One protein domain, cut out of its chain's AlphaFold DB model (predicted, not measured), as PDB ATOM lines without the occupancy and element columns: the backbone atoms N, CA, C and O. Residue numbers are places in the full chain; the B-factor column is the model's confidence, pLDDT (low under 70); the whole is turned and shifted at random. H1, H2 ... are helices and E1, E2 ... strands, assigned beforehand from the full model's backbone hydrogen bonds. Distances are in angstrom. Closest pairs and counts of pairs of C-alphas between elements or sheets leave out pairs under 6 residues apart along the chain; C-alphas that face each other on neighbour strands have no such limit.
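Overview. This is residues 2 to 76 and 157 to 183 of the 183 residues of the protein "Phytocyanin domain-containing protein" of Arabis nemorensis (UniProt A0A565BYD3). Two strongly twisted sheets of four strands are partly face to face, E4-E1-E8-E7 curled like part of a barrel, with short H1 over the other sheet's face turned away from it. E7 lies at one end. The printed part has 102 residues, in the order E1 E2 H1 E3 E4 E5 E6 E7 E8; 49, under half, are in named elements, mostly strand. The first sheet is mixed, E3-E2-E5-E6 all antiparallel; the whole is compact, radius of gyration of the C-alphas 13.8 A, spans 39 by 26 by 26 A.

Along the chain. E1, residues 2 to 9, begins at C-alpha 2 (52.564, -9.408, -35.689) and is 22.3 A long. E2 is residues 16 to 19, H1 21 to 25, E3 34 to 36 and E4 40 to 44. E5, residues 49 to 54, is 16.6 A long and E6, residues 66 to 71, 16.3 A. E7 is residues 165 to 167. E8, residues 170 to 178, is 20.4 A long, bends by 73 degrees at residue 173 and ends at (35.974, -13.280, -46.683).

Arrangement. E1 is parallel to E8 (N 7 to O 176, 2.8 A) and antiparallel to E4 (N 8 to O 41, 2.8 A). E7 and E8 form a hairpin (N 170 to O 167, 3.0 A). E2 is antiparallel to E3 (N 18 to O 34, 2.8 A) and E5 (N 17 to O 54, 2.8 A). E5 and E6 form a hairpin (N 51 to O 69, 2.8 A). These N and O pairs are within hydrogen-bond range, as is every O i to N i+4 pair of H1. H1 is on the second sheet, over E5, at a height of 8.3 A; the closest C-alphas of H1 and E5, Phe 24 and His 52, are 6.4 A apart. E1 and E6 are apart.

Size, cuts and confidence. The farthest C-alphas, Pro 58 and Pro 76, are 42.6 A apart. Residues 77 to 156 are not printed; C-alphas 76 and 157 are 20.7 A apart across the cut. The link E5 to E6 is long. pLDDT is under 70 at residues 2, 74 to 76, 157 to 175 and 178 to 183.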
ATOM      1  N   ILE A   2      53.523  -8.452 -35.127       63.72
ATOM      2  CA  ILE A   2      52.564  -9.408 -35.689       63.72
ATOM      3  C   ILE A   2      51.204  -8.714 -35.722       63.72
ATOM      4  O   ILE A   2      50.821  -8.107 -34.721       63.72
ATOM      5  N   VAL A   3      50.504  -8.784 -36.853       72.62
ATOM      6  CA  VAL A   3      49.166  -8.201 -37.022       72.62
ATOM      7  C   VAL A   3      48.216  -9.284 -37.538       72.62
ATOM      8  O   VAL A   3      48.610 -10.150 -38.321       72.62
ATOM      9  N   ILE A   4      46.978  -9.282 -37.044       78.50
ATOM     10  CA  ILE A   4      45.893 -10.112 -37.583       78.50
ATOM     11  C   ILE A   4      45.259  -9.319 -38.716       78.50
ATOM     12  O   ILE A   4      45.026  -8.124 -38.558       78.50
ATOM     13  N   CYS A   5      44.969  -9.962 -39.840       82.94
ATOM     14  CA  CYS A   5      44.468  -9.275 -41.018       82.94
ATOM     15  C   CYS A   5      43.265 -10.023 -41.611       82.94
ATOM     16  O   CYS A   5      43.108 -11.234 -41.446       82.94
ATOM     17  N   THR A   6      42.396  -9.305 -42.306       84.88
ATOM     18  CA  THR A   6      41.294  -9.887 -43.081       84.88
ATOM     19  C   THR A   6      41.486  -9.543 -44.547       84.88
ATOM     20  O   THR A   6      41.958  -8.456 -44.861       84.88
ATOM     21  N   GLU A   7      41.134 -10.464 -45.432       87.19
ATOM     22  CA  GLU A   7      41.232 -10.304 -46.880       87.19
ATOM     23  C   GLU A   7      39.832 -10.396 -47.486       87.19
ATOM     24  O   GLU A   7      39.083 -11.330 -47.200       87.19
ATOM     25  N   PHE A   8      39.470  -9.420 -48.309       87.94
ATOM     26  CA  PHE A   8      38.223  -9.403 -49.062       87.94
ATOM     27  C   PHE A   8      38.527  -9.551 -50.542       87.94
ATOM     28  O   PHE A   8      39.165  -8.673 -51.116       87.94
ATOM     29  N   GLN A   9      38.003 -10.604 -51.163       87.44
ATOM     30  CA  GLN A   9      38.061 -10.775 -52.614       87.44
ATOM     31  C   GLN A   9      36.688 -10.522 -53.226       87.44
ATOM     32  O   GLN A   9      35.702 -11.129 -52.809       87.44
ATOM     33  N   TYR A  10      36.604  -9.617 -54.197       85.88
ATOM     34  CA  TYR A  10      35.338  -9.177 -54.777       85.88
ATOM     35  C   TYR A  10      35.487  -8.693 -56.229       85.88
ATOM     36  O   TYR A  10      36.549  -8.274 -56.673       85.88
ATOM     37  N   GLY A  11      34.401  -8.789 -57.002       87.81
ATOM     38  CA  GLY A  11      34.374  -8.358 -58.404       87.81
ATOM     39  C   GLY A  11      34.249  -6.835 -58.583       87.81
ATOM     40  O   GLY A  11      33.951  -6.124 -57.626       87.81
ATOM     41  N   PRO A  12      34.376  -6.319 -59.822       87.00
ATOM     42  CA  PRO A  12      34.395  -4.878 -60.118       87.00
ATOM     43  C   PRO A  12      33.073  -4.142 -59.828       87.00
ATOM     44  O   PRO A  12      33.047  -2.919 -59.763       87.00
ATOM     45  N   SER A  13      31.964  -4.865 -59.656       88.81
ATOM     46  CA  SER A  13      30.668  -4.321 -59.222       88.81
ATOM     47  C   SER A  13      30.578  -4.088 -57.709       88.81
ATOM     48  O   SER A  13      29.571  -3.571 -57.213       88.81
ATOM     49  N   HIS A  14      31.610  -4.480 -56.965       90.50
ATOM     50  CA  HIS A  14      31.642  -4.461 -55.513       90.50
ATOM     51  C   HIS A  14      32.795  -3.601 -55.010       90.50
ATOM     52  O   HIS A  14      33.788  -3.353 -55.687       90.50
ATOM     53  N   SER A  15      32.618  -3.125 -53.793       92.06
ATOM     54  CA  SER A  15      33.597  -2.359 -53.039       92.06
ATOM     55  C   SER A  15      33.393  -2.668 -51.566       92.06
ATOM     56  O   SER A  15      32.328  -3.152 -51.168       92.06
ATOM     57  N   VAL A  16      34.410  -2.393 -50.763       93.00
ATOM     58  CA  VAL A  16      34.378  -2.597 -49.318       93.00
ATOM     59  C   VAL A  16      34.510  -1.242 -48.645       93.00
ATOM     60  O   VAL A  16      35.511  -0.556 -48.821       93.00
ATOM     61  N   SER A  17      33.515  -0.865 -47.848       95.06
ATOM     62  CA  SER A  17      33.539   0.344 -47.028       95.06
ATOM     63  C   SER A  17      33.468  -0.001 -45.550       95.06
ATOM     64  O   SER A  17      32.619  -0.782 -45.122       95.06
ATOM     65  N   VAL A  18      34.343   0.626 -44.764       94.75
ATOM     66  CA  VAL A  18      34.378   0.516 -43.303       94.75
ATOM     67  C   VAL A  18      33.535   1.629 -42.702       94.75
ATOM     68  O   VAL A  18      33.814   2.809 -42.917       94.75
ATOM     69  N   VAL A  19      32.515   1.263 -41.933       95.56
ATOM     70  CA  VAL A  19      31.545   2.209 -41.365       95.56
ATOM     71  C   VAL A  19      31.323   1.968 -39.870       95.56
ATOM     72  O   VAL A  19      31.735   0.958 -39.300       95.56
ATOM     73  N   GLY A  20      30.639   2.902 -39.209       95.50
ATOM     74  CA  GLY A  20      30.136   2.698 -37.849       95.50
ATOM     75  C   GLY A  20      28.886   1.806 -37.801       95.50
ATOM     76  O   GLY A  20      28.163   1.670 -38.789       95.50
ATOM     77  N   LYS A  21      28.577   1.263 -36.614       94.88
ATOM     78  CA  LYS A  21      27.436   0.356 -36.357       94.88
ATOM     79  C   LYS A  21      26.101   0.870 -36.916       94.88
ATOM     80  O   LYS A  21      25.418   0.146 -37.625       94.88
ATOM     81  N   ALA A  22      25.748   2.130 -36.642       95.88
ATOM     82  CA  ALA A  22      24.468   2.701 -37.074       95.88
ATOM     83  C   ALA A  22      24.312   2.715 -38.606       95.88
ATOM     84  O   ALA A  22      23.248   2.401 -39.126       95.88
ATOM     85  N   ARG A  23      25.398   3.032 -39.320       94.94
ATOM     86  CA  ARG A  23      25.454   3.070 -40.786       94.94
ATOM     87  C   ARG A  23      25.439   1.672 -41.394       94.94
ATOM     88  O   ARG A  23      24.765   1.434 -42.389       94.94
ATOM     89  N   PHE A  24      26.111   0.726 -40.744       95.38
ATOM     90  CA  PHE A  24      26.041  -0.690 -41.091       95.38
ATOM     91  C   PHE A  24      24.626  -1.269 -40.962       95.38
ATOM     92  O   PHE A  24      24.172  -2.041 -41.813       95.38
ATOM     93  N   ASP A  25      23.908  -0.892 -39.906       95.38
ATOM     94  CA  ASP A  25      22.538  -1.348 -39.683       95.38
ATOM     95  C   ASP A  25      21.578  -0.735 -40.709       95.38
ATOM     96  O   ASP A  25      20.765  -1.460 -41.282       95.38
ATOM     97  N   SER A  26      21.730   0.559 -41.010       95.88
ATOM     98  CA  SER A  26      20.906   1.272 -41.994       95.88
ATOM     99  C   SER A  26      21.333   1.067 -43.452       95.88
ATOM    100  O   SER A  26      20.715   1.652 -44.336       95.88
ATOM    101  N   CYS A  27      22.389   0.290 -43.711       94.94
ATOM    102  CA  CYS A  27      22.997   0.143 -45.036       94.94
ATOM    103  C   CYS A  27      23.350   1.472 -45.717       94.94
ATOM    104  O   CYS A  27      23.169   1.654 -46.920       94.94
ATOM    105  N   ASP A  28      23.870   2.403 -44.928       94.62
ATOM    106  CA  ASP A  28      24.308   3.699 -45.416       94.62
ATOM    107  C   ASP A  28      25.829   3.699 -45.600       94.62
ATOM    108  O   ASP A  28      26.590   3.680 -44.635       94.62
ATOM    109  N   GLY A  29      26.270   3.704 -46.859       89.50
ATOM    110  CA  GLY A  29      27.686   3.802 -47.216       89.50
ATOM    111  C   GLY A  29      28.284   5.201 -47.050       89.50
ATOM    112  O   GLY A  29      29.492   5.370 -47.217       89.50
ATOM    113  N   SER A  30      27.474   6.216 -46.731       88.50
ATOM    114  CA  SER A  30      27.974   7.564 -46.470       88.50
ATOM    115  C   SER A  30      28.751   7.624 -45.150       88.50
ATOM    116  O   SER A  30      28.409   6.987 -44.151       88.50
ATOM    117  N   GLY A  31      29.833   8.405 -45.140       85.31
ATOM    118  CA  GLY A  31      30.700   8.523 -43.964       85.31
ATOM    119  C   GLY A  31      31.574   7.292 -43.712       85.31
ATOM    120  O   GLY A  31      31.952   7.042 -42.566       85.31
ATOM    121  N   ALA A  32      31.893   6.525 -44.758       92.50
ATOM    122  CA  ALA A  32      32.914   5.491 -44.687       92.50
ATOM    123  C   ALA A  32      34.240   6.081 -44.187       92.50
ATOM    124  O   ALA A  32      34.707   7.107 -44.680       92.50
ATOM    125  N   THR A  33      34.845   5.427 -43.195       93.25
ATOM    126  CA  THR A  33      36.180   5.800 -42.702       93.25
ATOM    127  C   THR A  33      37.254   5.369 -43.694       93.25
ATOM    128  O   THR A  33      38.265   6.046 -43.844       93.25
ATOM    129  N   GLN A  34      37.026   4.245 -44.375       92.50
ATOM    130  CA  GLN A  34      37.890   3.706 -45.420       92.50
ATOM    131  C   GLN A  34      37.020   3.043 -46.488       92.50
ATOM    132  O   GLN A  34      35.985   2.462 -46.153       92.50
ATOM    133  N   SER A  35      37.444   3.126 -47.745       93.06
ATOM    134  CA  SER A  35      36.764   2.520 -48.889       93.06
ATOM    135  C   SER A  35      37.789   1.931 -49.847       93.06
ATOM    136  O   SER A  35      38.797   2.575 -50.128       93.06
ATOM    137  N   PHE A  36      37.497   0.740 -50.357       92.50
ATOM    138  CA  PHE A  36      38.373  -0.037 -51.227       92.50
ATOM    139  C   PHE A  36      37.586  -0.568 -52.423       92.50
ATOM    140  O   PHE A  36      36.408  -0.921 -52.292       92.50
ATOM    141  N   SER A  37      38.231  -0.618 -53.587       91.31
ATOM    142  CA  SER A  37      37.620  -1.073 -54.847       91.31
ATOM    143  C   SER A  37      38.577  -1.905 -55.706       91.31
ATOM    144  O   SER A  37      38.357  -2.075 -56.901       91.31
ATOM    145  N   ASP A  38      39.657  -2.397 -55.105       87.31
ATOM    146  CA  ASP A  38      40.792  -3.025 -55.789       87.31
ATOM    147  C   ASP A  38      40.535  -4.500 -56.143       87.31
ATOM    148  O   ASP A  38      41.332  -5.133 -56.830       87.31
ATOM    149  N   GLY A  39      39.409  -5.056 -55.682       86.06
ATOM    150  CA  GLY A  39      38.991  -6.443 -55.911       86.06
ATOM    151  C   GLY A  39      39.686  -7.469 -55.016       86.06
ATOM    152  O   GLY A  39      39.173  -8.570 -54.841       86.06
ATOM    153  N   ASP A  40      40.801  -7.085 -54.400       86.69
ATOM    154  CA  ASP A  40      41.492  -7.797 -53.332       86.69
ATOM    155  C   ASP A  40      41.908  -6.769 -52.274       86.69
ATOM    156  O   ASP A  40      42.648  -5.825 -52.556       86.69
ATOM    157  N   THR A  41      41.347  -6.861 -51.074       86.88
ATOM    158  CA  THR A  41      41.577  -5.876 -50.012       86.88
ATOM    159  C   THR A  41      42.015  -6.564 -48.742       86.88
ATOM    160  O   THR A  41      41.210  -7.220 -48.084       86.88
ATOM    161  N   MET A  42      43.265  -6.326 -48.347       87.81
ATOM    162  CA  MET A  42      43.733  -6.622 -47.000       87.81
ATOM    163  C   MET A  42      43.427  -5.470 -46.045       87.81
ATOM    164  O   MET A  42      43.700  -4.307 -46.336       87.81
ATOM    165  N   PHE A  43      42.901  -5.812 -44.873       85.94
ATOM    166  CA  PHE A  43      42.646  -4.879 -43.787       85.94
ATOM    167  C   PHE A  43      43.261  -5.382 -42.481       85.94
ATOM    168  O   PHE A  43      43.004  -6.509 -42.048       85.94
ATOM    169  N   ASP A  44      44.023  -4.512 -41.822       86.31
ATOM    170  CA  ASP A  44      44.713  -4.816 -40.571       86.31
ATOM    171  C   ASP A  44      43.776  -4.683 -39.360       86.31
ATOM    172  O   ASP A  44      43.281  -3.606 -39.018       86.31
ATOM    173  N   LEU A  45      43.573  -5.785 -38.642       84.62
ATOM    174  CA  LEU A  45      42.750  -5.878 -37.438       84.62
ATOM    175  C   LEU A  45      43.598  -5.576 -36.192       84.62
ATOM    176  O   LEU A  45      43.880  -6.443 -35.367       84.62
ATOM    177  N   THR A  46      44.035  -4.321 -36.067       81.75
ATOM    178  CA  THR A  46      44.945  -3.878 -34.990       81.75
ATOM    179  C   THR A  46      44.250  -3.570 -33.665       81.75
ATOM    180  O   THR A  46      44.901  -3.547 -32.622       81.75
ATOM    181  N   THR A  47      42.942  -3.313 -33.691       81.00
ATOM    182  CA  THR A  47      42.180  -2.859 -32.521       81.00
ATOM    183  C   THR A  47      41.116  -3.881 -32.147       81.00
ATOM    184  O   THR A  47      40.339  -4.315 -32.995       81.00
ATOM    185  N   VAL A  48      41.072  -4.243 -30.863       85.12
ATOM    186  CA  VAL A  48      40.022  -5.098 -30.293       85.12
ATOM    187  C   VAL A  48      38.673  -4.398 -30.422       85.12
ATOM    188  O   VAL A  48      38.538  -3.223 -30.081       85.12
ATOM    189  N   GLY A  49      37.665  -5.131 -30.880       86.50
ATOM    190  CA  GLY A  49      36.326  -4.604 -31.118       86.50
ATOM    191  C   GLY A  49      35.724  -5.117 -32.419       86.50
ATOM    192  O   GLY A  49      36.309  -5.945 -33.116       86.50
ATOM    193  N   THR A  50      34.528  -4.634 -32.740       89.88
ATOM    194  CA  THR A  50      33.818  -5.022 -33.961       89.88
ATOM    195  C   THR A  50      33.991  -3.963 -35.038       89.88
ATOM    196  O   THR A  50      33.604  -2.807 -34.857       89.88
ATOM    197  N   ILE A  51      34.528  -4.379 -36.178       91.94
ATOM    198  CA  ILE A  51      34.684  -3.554 -37.373       91.94
ATOM    199  C   ILE A  51      33.591  -3.951 -38.362       91.94
ATOM    200  O   ILE A  51      33.329  -5.135 -38.575       91.94
ATOM    201  N   HIS A  52      32.920  -2.955 -38.936       92.81
ATOM    202  CA  HIS A  52      31.763  -3.161 -39.798       92.81
ATOM    203  C   HIS A  52      32.119  -2.815 -41.236       92.81
ATOM    204  O   HIS A  52      32.485  -1.677 -41.532       92.81
ATOM    205  N   PHE A  53      31.971  -3.796 -42.114       93.50
ATOM    206  CA  PHE A  53      32.234  -3.691 -43.539       93.50
ATOM    207  C   PHE A  53      30.925  -3.847 -44.305       93.50
ATOM    208  O   PHE A  53      30.097  -4.695 -43.974       93.50
ATOM    209  N   LEU A  54      30.725  -3.049 -45.344       93.94
ATOM    210  CA  LEU A  54      29.594  -3.201 -46.256       93.94
ATOM    211  C   LEU A  54      29.993  -2.854 -47.680       93.94
ATOM    212  O   LEU A  54      30.978  -2.150 -47.895       93.94
ATOM    213  N   CYS A  55      29.193  -3.310 -48.639       93.69
ATOM    214  CA  CYS A  55      29.264  -2.804 -49.999       93.69
ATOM    215  C   CYS A  55      28.296  -1.622 -50.173       93.69
ATOM    216  O   CYS A  55      27.084  -1.812 -50.027       93.69
ATOM    217  N   PRO A  56      28.789  -0.406 -50.479       92.94
ATOM    218  CA  PRO A  56      27.951   0.783 -50.643       92.94
ATOM    219  C   PRO A  56      27.192   0.814 -51.978       92.94
ATOM    220  O   PRO A  56      26.364   1.702 -52.180       92.94
ATOM    221  N   THR A  57      27.462  -0.121 -52.899       91.88
ATOM    222  CA  THR A  57      26.748  -0.206 -54.177       91.88
ATOM    223  C   THR A  57      25.237  -0.336 -53.926       91.88
ATOM    224  O   THR A  57      24.827  -1.162 -53.098       91.88
ATOM    225  N   PRO A  58      24.388   0.450 -54.617       91.31
ATOM    226  CA  PRO A  58      22.946   0.443 -54.402       91.31
ATOM    227  C   PRO A  58      22.353  -0.970 -54.433       91.31
ATOM    228  O   PRO A  58      22.580  -1.734 -55.366       91.31
ATOM    229  N   GLY A  59      21.600  -1.321 -53.392       90.88
ATOM    230  CA  GLY A  59      20.976  -2.639 -53.245       90.88
ATOM    231  C   GLY A  59      21.875  -3.720 -52.637       90.88
ATOM    232  O   GLY A  59      21.353  -4.577 -51.935       90.88
ATOM    233  N   HIS A  60      23.205  -3.665 -52.779       92.44
ATOM    234  CA  HIS A  60      24.088  -4.761 -52.343       92.44
ATOM    235  C   HIS A  60      24.078  -4.970 -50.823       92.44
ATOM    236  O   HIS A  60      23.900  -6.094 -50.358       92.44
ATOM    237  N   CYS A  61      24.213  -3.898 -50.033       93.31
ATOM    238  CA  CYS A  61      24.154  -4.014 -48.573       93.31
ATOM    239  C   CYS A  61      22.797  -4.545 -48.086       93.31
ATOM    240  O   CYS A  61      22.747  -5.390 -47.191       93.31
ATOM    241  N   LEU A  62      21.697  -4.081 -48.691       93.31
ATOM    242  CA  LEU A  62      20.340  -4.513 -48.339       93.31
ATOM    243  C   LEU A  62      20.088  -5.976 -48.723       93.31
ATOM    244  O   LEU A  62      19.365  -6.667 -48.011       93.31
ATOM    245  N   SER A  63      20.739  -6.457 -49.784       91.12
ATOM    246  CA  SER A  63      20.762  -7.870 -50.181       91.12
ATOM    247  C   SER A  63      21.668  -8.746 -49.307       91.12
ATOM    248  O   SER A  63      21.793  -9.936 -49.570       91.12
ATOM    249  N   GLY A  64      22.298  -8.191 -48.265       89.00
ATOM    250  CA  GLY A  64      23.118  -8.950 -47.316       89.00
ATOM    251  C   GLY A  64      24.626  -8.841 -47.530       89.00
ATOM    252  O   GLY A  64      25.378  -9.477 -46.796       89.00
ATOM    253  N   MET A  65      25.104  -8.001 -48.460       90.62
ATOM    254  CA  MET A  65      26.539  -7.762 -48.665       90.62
ATOM    255  C   MET A  65      27.112  -6.808 -47.609       90.62
ATOM    256  O   MET A  65      27.500  -5.666 -47.884       90.62
ATOM    257  N   LYS A  66      27.121  -7.285 -46.367       91.31
ATOM    258  CA  LYS A  66      27.698  -6.613 -45.209       91.31
ATOM    259  C   LYS A  66      28.180  -7.644 -44.195       91.31
ATOM    260  O   LYS A  66      27.540  -8.671 -43.993       91.31
ATOM    261  N   ILE A  67      29.290  -7.362 -43.530       90.81
ATOM    262  CA  ILE A  67      29.881  -8.246 -42.528       90.81
ATOM    263  C   ILE A  67      30.434  -7.454 -41.348       90.81
ATOM    264  O   ILE A  67      31.040  -6.396 -41.501       90.81
ATOM    265  N   ALA A  68      30.212  -7.983 -40.149       90.81
ATOM    266  CA  ALA A  68      30.789  -7.469 -38.918       90.81
ATOM    267  C   ALA A  68      31.887  -8.431 -38.456       90.81
ATOM    268  O   ALA A  68      31.610  -9.583 -38.124       90.81
ATOM    269  N   VAL A  69      33.132  -7.964 -38.439       88.19
ATOM    270  CA  VAL A  69      34.286  -8.750 -37.992       88.19
ATOM    271  C   VAL A  69      34.593  -8.365 -36.556       88.19
ATOM    272  O   VAL A  69      34.866  -7.202 -36.266       88.19
ATOM    273  N   SER A  70      34.531  -9.336 -35.648       87.06
ATOM    274  CA  SER A  70      34.855  -9.123 -34.236       87.06
ATOM    275  C   SER A  70      36.282  -9.566 -33.953       87.06
ATOM    276  O   SER A  70      36.618 -10.739 -34.097       87.06
ATOM    277  N   VAL A  71      37.111  -8.615 -33.536       85.12
ATOM    278  CA  VAL A  71      38.503  -8.826 -33.151       85.12
ATOM    279  C   VAL A  71      38.550  -8.986 -31.641       85.12
ATOM    280  O   VAL A  71      38.189  -8.069 -30.901       85.12
ATOM    281  N   LEU A  72      38.986 -10.153 -31.179       78.56
ATOM    282  CA  LEU A  72      39.205 -10.428 -29.762       78.56
ATOM    283  C   LEU A  72      40.686 -10.257 -29.430       78.56
ATOM    284  O   LEU A  72      41.552 -10.486 -30.274       78.56
ATOM    285  N   ALA A  73      40.983  -9.863 -28.191       71.94
ATOM    286  CA  ALA A  73      42.357  -9.837 -27.715       71.94
ATOM    287  C   ALA A  73      42.940 -11.255 -27.775       71.94
ATOM    288  O   ALA A  73      42.356 -12.193 -27.230       71.94
ATOM    289  N   ALA A  74      44.095 -11.407 -28.421       65.94
ATOM    290  CA  ALA A  74      44.841 -12.650 -28.345       65.94
ATOM    291  C   ALA A  74      45.281 -12.875 -26.889       65.94
ATOM    292  O   ALA A  74      45.804 -11.964 -26.242       65.94
ATOM    293  N   ALA A  75      45.069 -14.085 -26.369       59.09
ATOM    294  CA  ALA A  75      45.665 -14.471 -25.099       59.09
ATOM    295  C   ALA A  75      47.198 -14.401 -25.231       59.09
ATOM    296  O   ALA A  75      47.726 -14.778 -26.283       59.09
ATOM    297  N   PRO A  76      47.931 -13.933 -24.203       51.22
ATOM    298  CA  PRO A  76      49.384 -13.955 -24.243       51.22
ATOM    299  C   PRO A  76      49.844 -15.399 -24.453       51.22
ATOM    300  O   PRO A  76      49.485 -16.297 -23.689       51.22
ATOM    301  N   GLY A 157      35.083 -21.417 -38.631       40.09
ATOM    302  CA  GLY A 157      36.209 -20.531 -38.860       40.09
ATOM    303  C   GLY A 157      37.253 -21.322 -39.617       40.09
ATOM    304  O   GLY A 157      38.129 -21.930 -39.011       40.09
ATOM    305  N   SER A 158      37.110 -21.377 -40.938       43.50
ATOM    306  CA  SER A 158      38.115 -21.934 -41.837       43.50
ATOM    307  C   SER A 158      39.400 -21.115 -41.698       43.50
ATOM    308  O   SER A 158      39.600 -20.125 -42.395       43.50
ATOM    309  N   ILE A 159      40.252 -21.494 -40.744       46.09
ATOM    310  CA  ILE A 159      41.616 -20.989 -40.606       46.09
ATOM    311  C   ILE A 159      42.405 -21.628 -41.750       46.09
ATOM    312  O   ILE A 159      42.994 -22.700 -41.607       46.09
ATOM    313  N   SER A 160      42.342 -21.008 -42.925       47.16
ATOM    314  CA  SER A 160      43.269 -21.292 -44.016       47.16
ATOM    315  C   SER A 160      44.682 -20.971 -43.516       47.16
ATOM    316  O   SER A 160      44.888 -19.949 -42.869       47.16
ATOM    317  N   SER A 161      45.617 -21.893 -43.746       46.22
ATOM    318  CA  SER A 161      47.013 -21.927 -43.283       46.22
ATOM    319  C   SER A 161      47.713 -20.567 -43.084       46.22
ATOM    320  O   SER A 161      47.462 -19.637 -43.847       46.22
ATOM    321  N   PRO A 162      48.685 -20.455 -42.152       48.28
ATOM    322  CA  PRO A 162      49.453 -19.229 -41.933       48.28
ATOM    323  C   PRO A 162      50.420 -18.972 -43.100       48.28
ATOM    324  O   PRO A 162      51.624 -19.217 -43.018       48.28
ATOM    325  N   THR A 163      49.911 -18.481 -44.226       48.28
ATOM    326  CA  THR A 163      50.733 -17.816 -45.232       48.28
ATOM    327  C   THR A 163      51.135 -16.469 -44.657       48.28
ATOM    328  O   THR A 163      50.332 -15.538 -44.627       48.28
ATOM    329  N   ARG A 164      52.385 -16.356 -44.189       55.03
ATOM    330  CA  ARG A 164      52.992 -15.047 -43.933       55.03
ATOM    331  C   ARG A 164      52.968 -14.248 -45.233       55.03
ATOM    332  O   ARG A 164      53.842 -14.430 -46.080       55.03
ATOM    333  N   TYR A 165      52.018 -13.336 -45.367       52.97
ATOM    334  CA  TYR A 165      52.130 -12.267 -46.348       52.97
ATOM    335  C   TYR A 165      53.029 -11.178 -45.761       52.97
ATOM    336  O   TYR A 165      52.781 -10.649 -44.674       52.97
ATOM    337  N   HIS A 166      54.135 -10.901 -46.454       56.25
ATOM    338  CA  HIS A 166      55.022  -9.785 -46.149       56.25
ATOM    339  C   HIS A 166      54.536  -8.570 -46.935       56.25
ATOM    340  O   HIS A 166      54.892  -8.408 -48.101       56.25
ATOM    341  N   TYR A 167      53.734  -7.719 -46.298       48.09
ATOM    342  CA  TYR A 167      53.315  -6.446 -46.877       48.09
ATOM    343  C   TYR A 167      53.921  -5.307 -46.051       48.09
ATOM    344  O   TYR A 167      53.727  -5.230 -44.842       48.09
ATOM    345  N   HIS A 168      54.746  -4.475 -46.694       45.41
ATOM    346  CA  HIS A 168      55.311  -3.232 -46.149       45.41
ATOM    347  C   HIS A 168      55.773  -3.307 -44.667       45.41
ATOM    348  O   HIS A 168      55.236  -2.645 -43.787       45.41
ATOM    349  N   HIS A 169      56.783  -4.141 -44.376       53.09
ATOM    350  CA  HIS A 169      57.394  -4.323 -43.039       53.09
ATOM    351  C   HIS A 169      56.452  -4.850 -41.921       53.09
ATOM    352  O   HIS A 169      56.861  -4.944 -40.759       53.09
ATOM    353  N   MET A 170      55.226  -5.260 -42.269       57.75
ATOM    354  CA  MET A 170      54.253  -5.902 -41.384       57.75
ATOM    355  C   MET A 170      54.040  -7.361 -41.826       57.75
ATOM    356  O   MET A 170      53.917  -7.655 -43.014       57.75
ATOM    357  N   SER A 171      54.053  -8.303 -40.880       64.50
ATOM    358  CA  SER A 171      53.740  -9.712 -41.157       64.50
ATOM    359  C   SER A 171      52.330 -10.015 -40.657       64.50
ATOM    360  O   SER A 171      52.098  -9.956 -39.447       64.50
ATOM    361  N   CYS A 172      51.418 -10.355 -41.574       66.19
ATOM    362  CA  CYS A 172      50.104 -10.897 -41.224       66.19
ATOM    363  C   CYS A 172      50.263 -12.375 -40.832       66.19
ATOM    364  O   CYS A 172      50.729 -13.177 -41.643       66.19
ATOM    365  N   GLU A 173      49.930 -12.742 -39.589       63.62
ATOM    366  CA  GLU A 173      49.999 -14.147 -39.128       63.62
ATOM    367  C   GLU A 173      48.702 -14.922 -39.355       63.62
ATOM    368  O   GLU A 173      48.701 -16.151 -39.390       63.62
ATOM    369  N   THR A 174      47.582 -14.223 -39.494       63.56
ATOM    370  CA  THR A 174      46.278 -14.839 -39.717       63.56
ATOM    371  C   THR A 174      45.543 -14.001 -40.739       63.56
ATOM    372  O   THR A 174      45.369 -12.802 -40.527       63.56
ATOM    373  N   ILE A 175      45.169 -14.645 -41.843       68.38
ATOM    374  CA  ILE A 175      44.403 -14.052 -42.933       68.38
ATOM    375  C   ILE A 175      43.035 -14.721 -42.919       68.38
ATOM    376  O   ILE A 175      42.918 -15.919 -43.176       68.38
ATOM    377  N   LEU A 176      42.002 -13.953 -42.588       70.44
ATOM    378  CA  LEU A 176      40.625 -14.397 -42.757       70.44
ATOM    379  C   LEU A 176      40.155 -13.999 -44.156       70.44
ATOM    380  O   LEU A 176      39.927 -12.819 -44.406       70.44
ATOM    381  N   VAL A 177      40.028 -14.968 -45.063       72.00
ATOM    382  CA  VAL A 177      39.504 -14.717 -46.412       72.00
ATOM    383  C   VAL A 177      37.981 -14.673 -46.345       72.00
ATOM    384  O   VAL A 177      37.331 -15.685 -46.084       72.00
ATOM    385  N   ILE A 178      37.413 -13.494 -46.579       69.94
ATOM    386  CA  ILE A 178      35.974 -13.280 -46.683       69.94
ATOM    387  C   ILE A 178      35.623 -13.183 -48.165       69.94
ATOM    388  O   ILE A 178      35.874 -12.166 -48.814       69.94
ATOM    389  N   GLN A 179      35.018 -14.242 -48.699       63.34
ATOM    390  CA  GLN A 179      34.368 -14.179 -50.003       63.34
ATOM    391  C   GLN A 179      32.909 -13.760 -49.793       63.34
ATOM    392  O   GLN A 179      32.178 -14.470 -49.097       63.34
ATOM    393  N   PRO A 180      32.461 -12.615 -50.337       57.72
ATOM    394  CA  PRO A 180      31.043 -12.316 -50.381       57.72
ATOM    395  C   PRO A 180      30.402 -13.341 -51.323       57.72
ATOM    396  O   PRO A 180      30.629 -13.291 -52.530       57.72
ATOM    397  N   GLU A 181      29.646 -14.302 -50.786       50.53
ATOM    398  CA  GLU A 181      28.815 -15.162 -51.632       50.53
ATOM    399  C   GLU A 181      27.834 -14.270 -52.398       50.53
ATOM    400  O   GLU A 181      26.940 -13.644 -51.824       50.53
ATOM    401  N   LEU A 182      28.049 -14.188 -53.708       42.78
ATOM    402  CA  LEU A 182      27.085 -13.672 -54.664       42.78
ATOM    403  C   LEU A 182      25.998 -14.736 -54.829       42.78
ATOM    404  O   LEU A 182      26.127 -15.624 -55.670       42.78
ATOM    405  N   ASN A 183      24.956 -14.666 -54.003       36.69
ATOM    406  CA  ASN A 183      23.642 -15.181 -54.397       36.69
ATOM    407  C   ASN A 183      22.943 -14.160 -55.313       36.69
ATOM    408  O   ASN A 183      21.943 -14.547 -55.957       36.69
TER     409      ASN A 183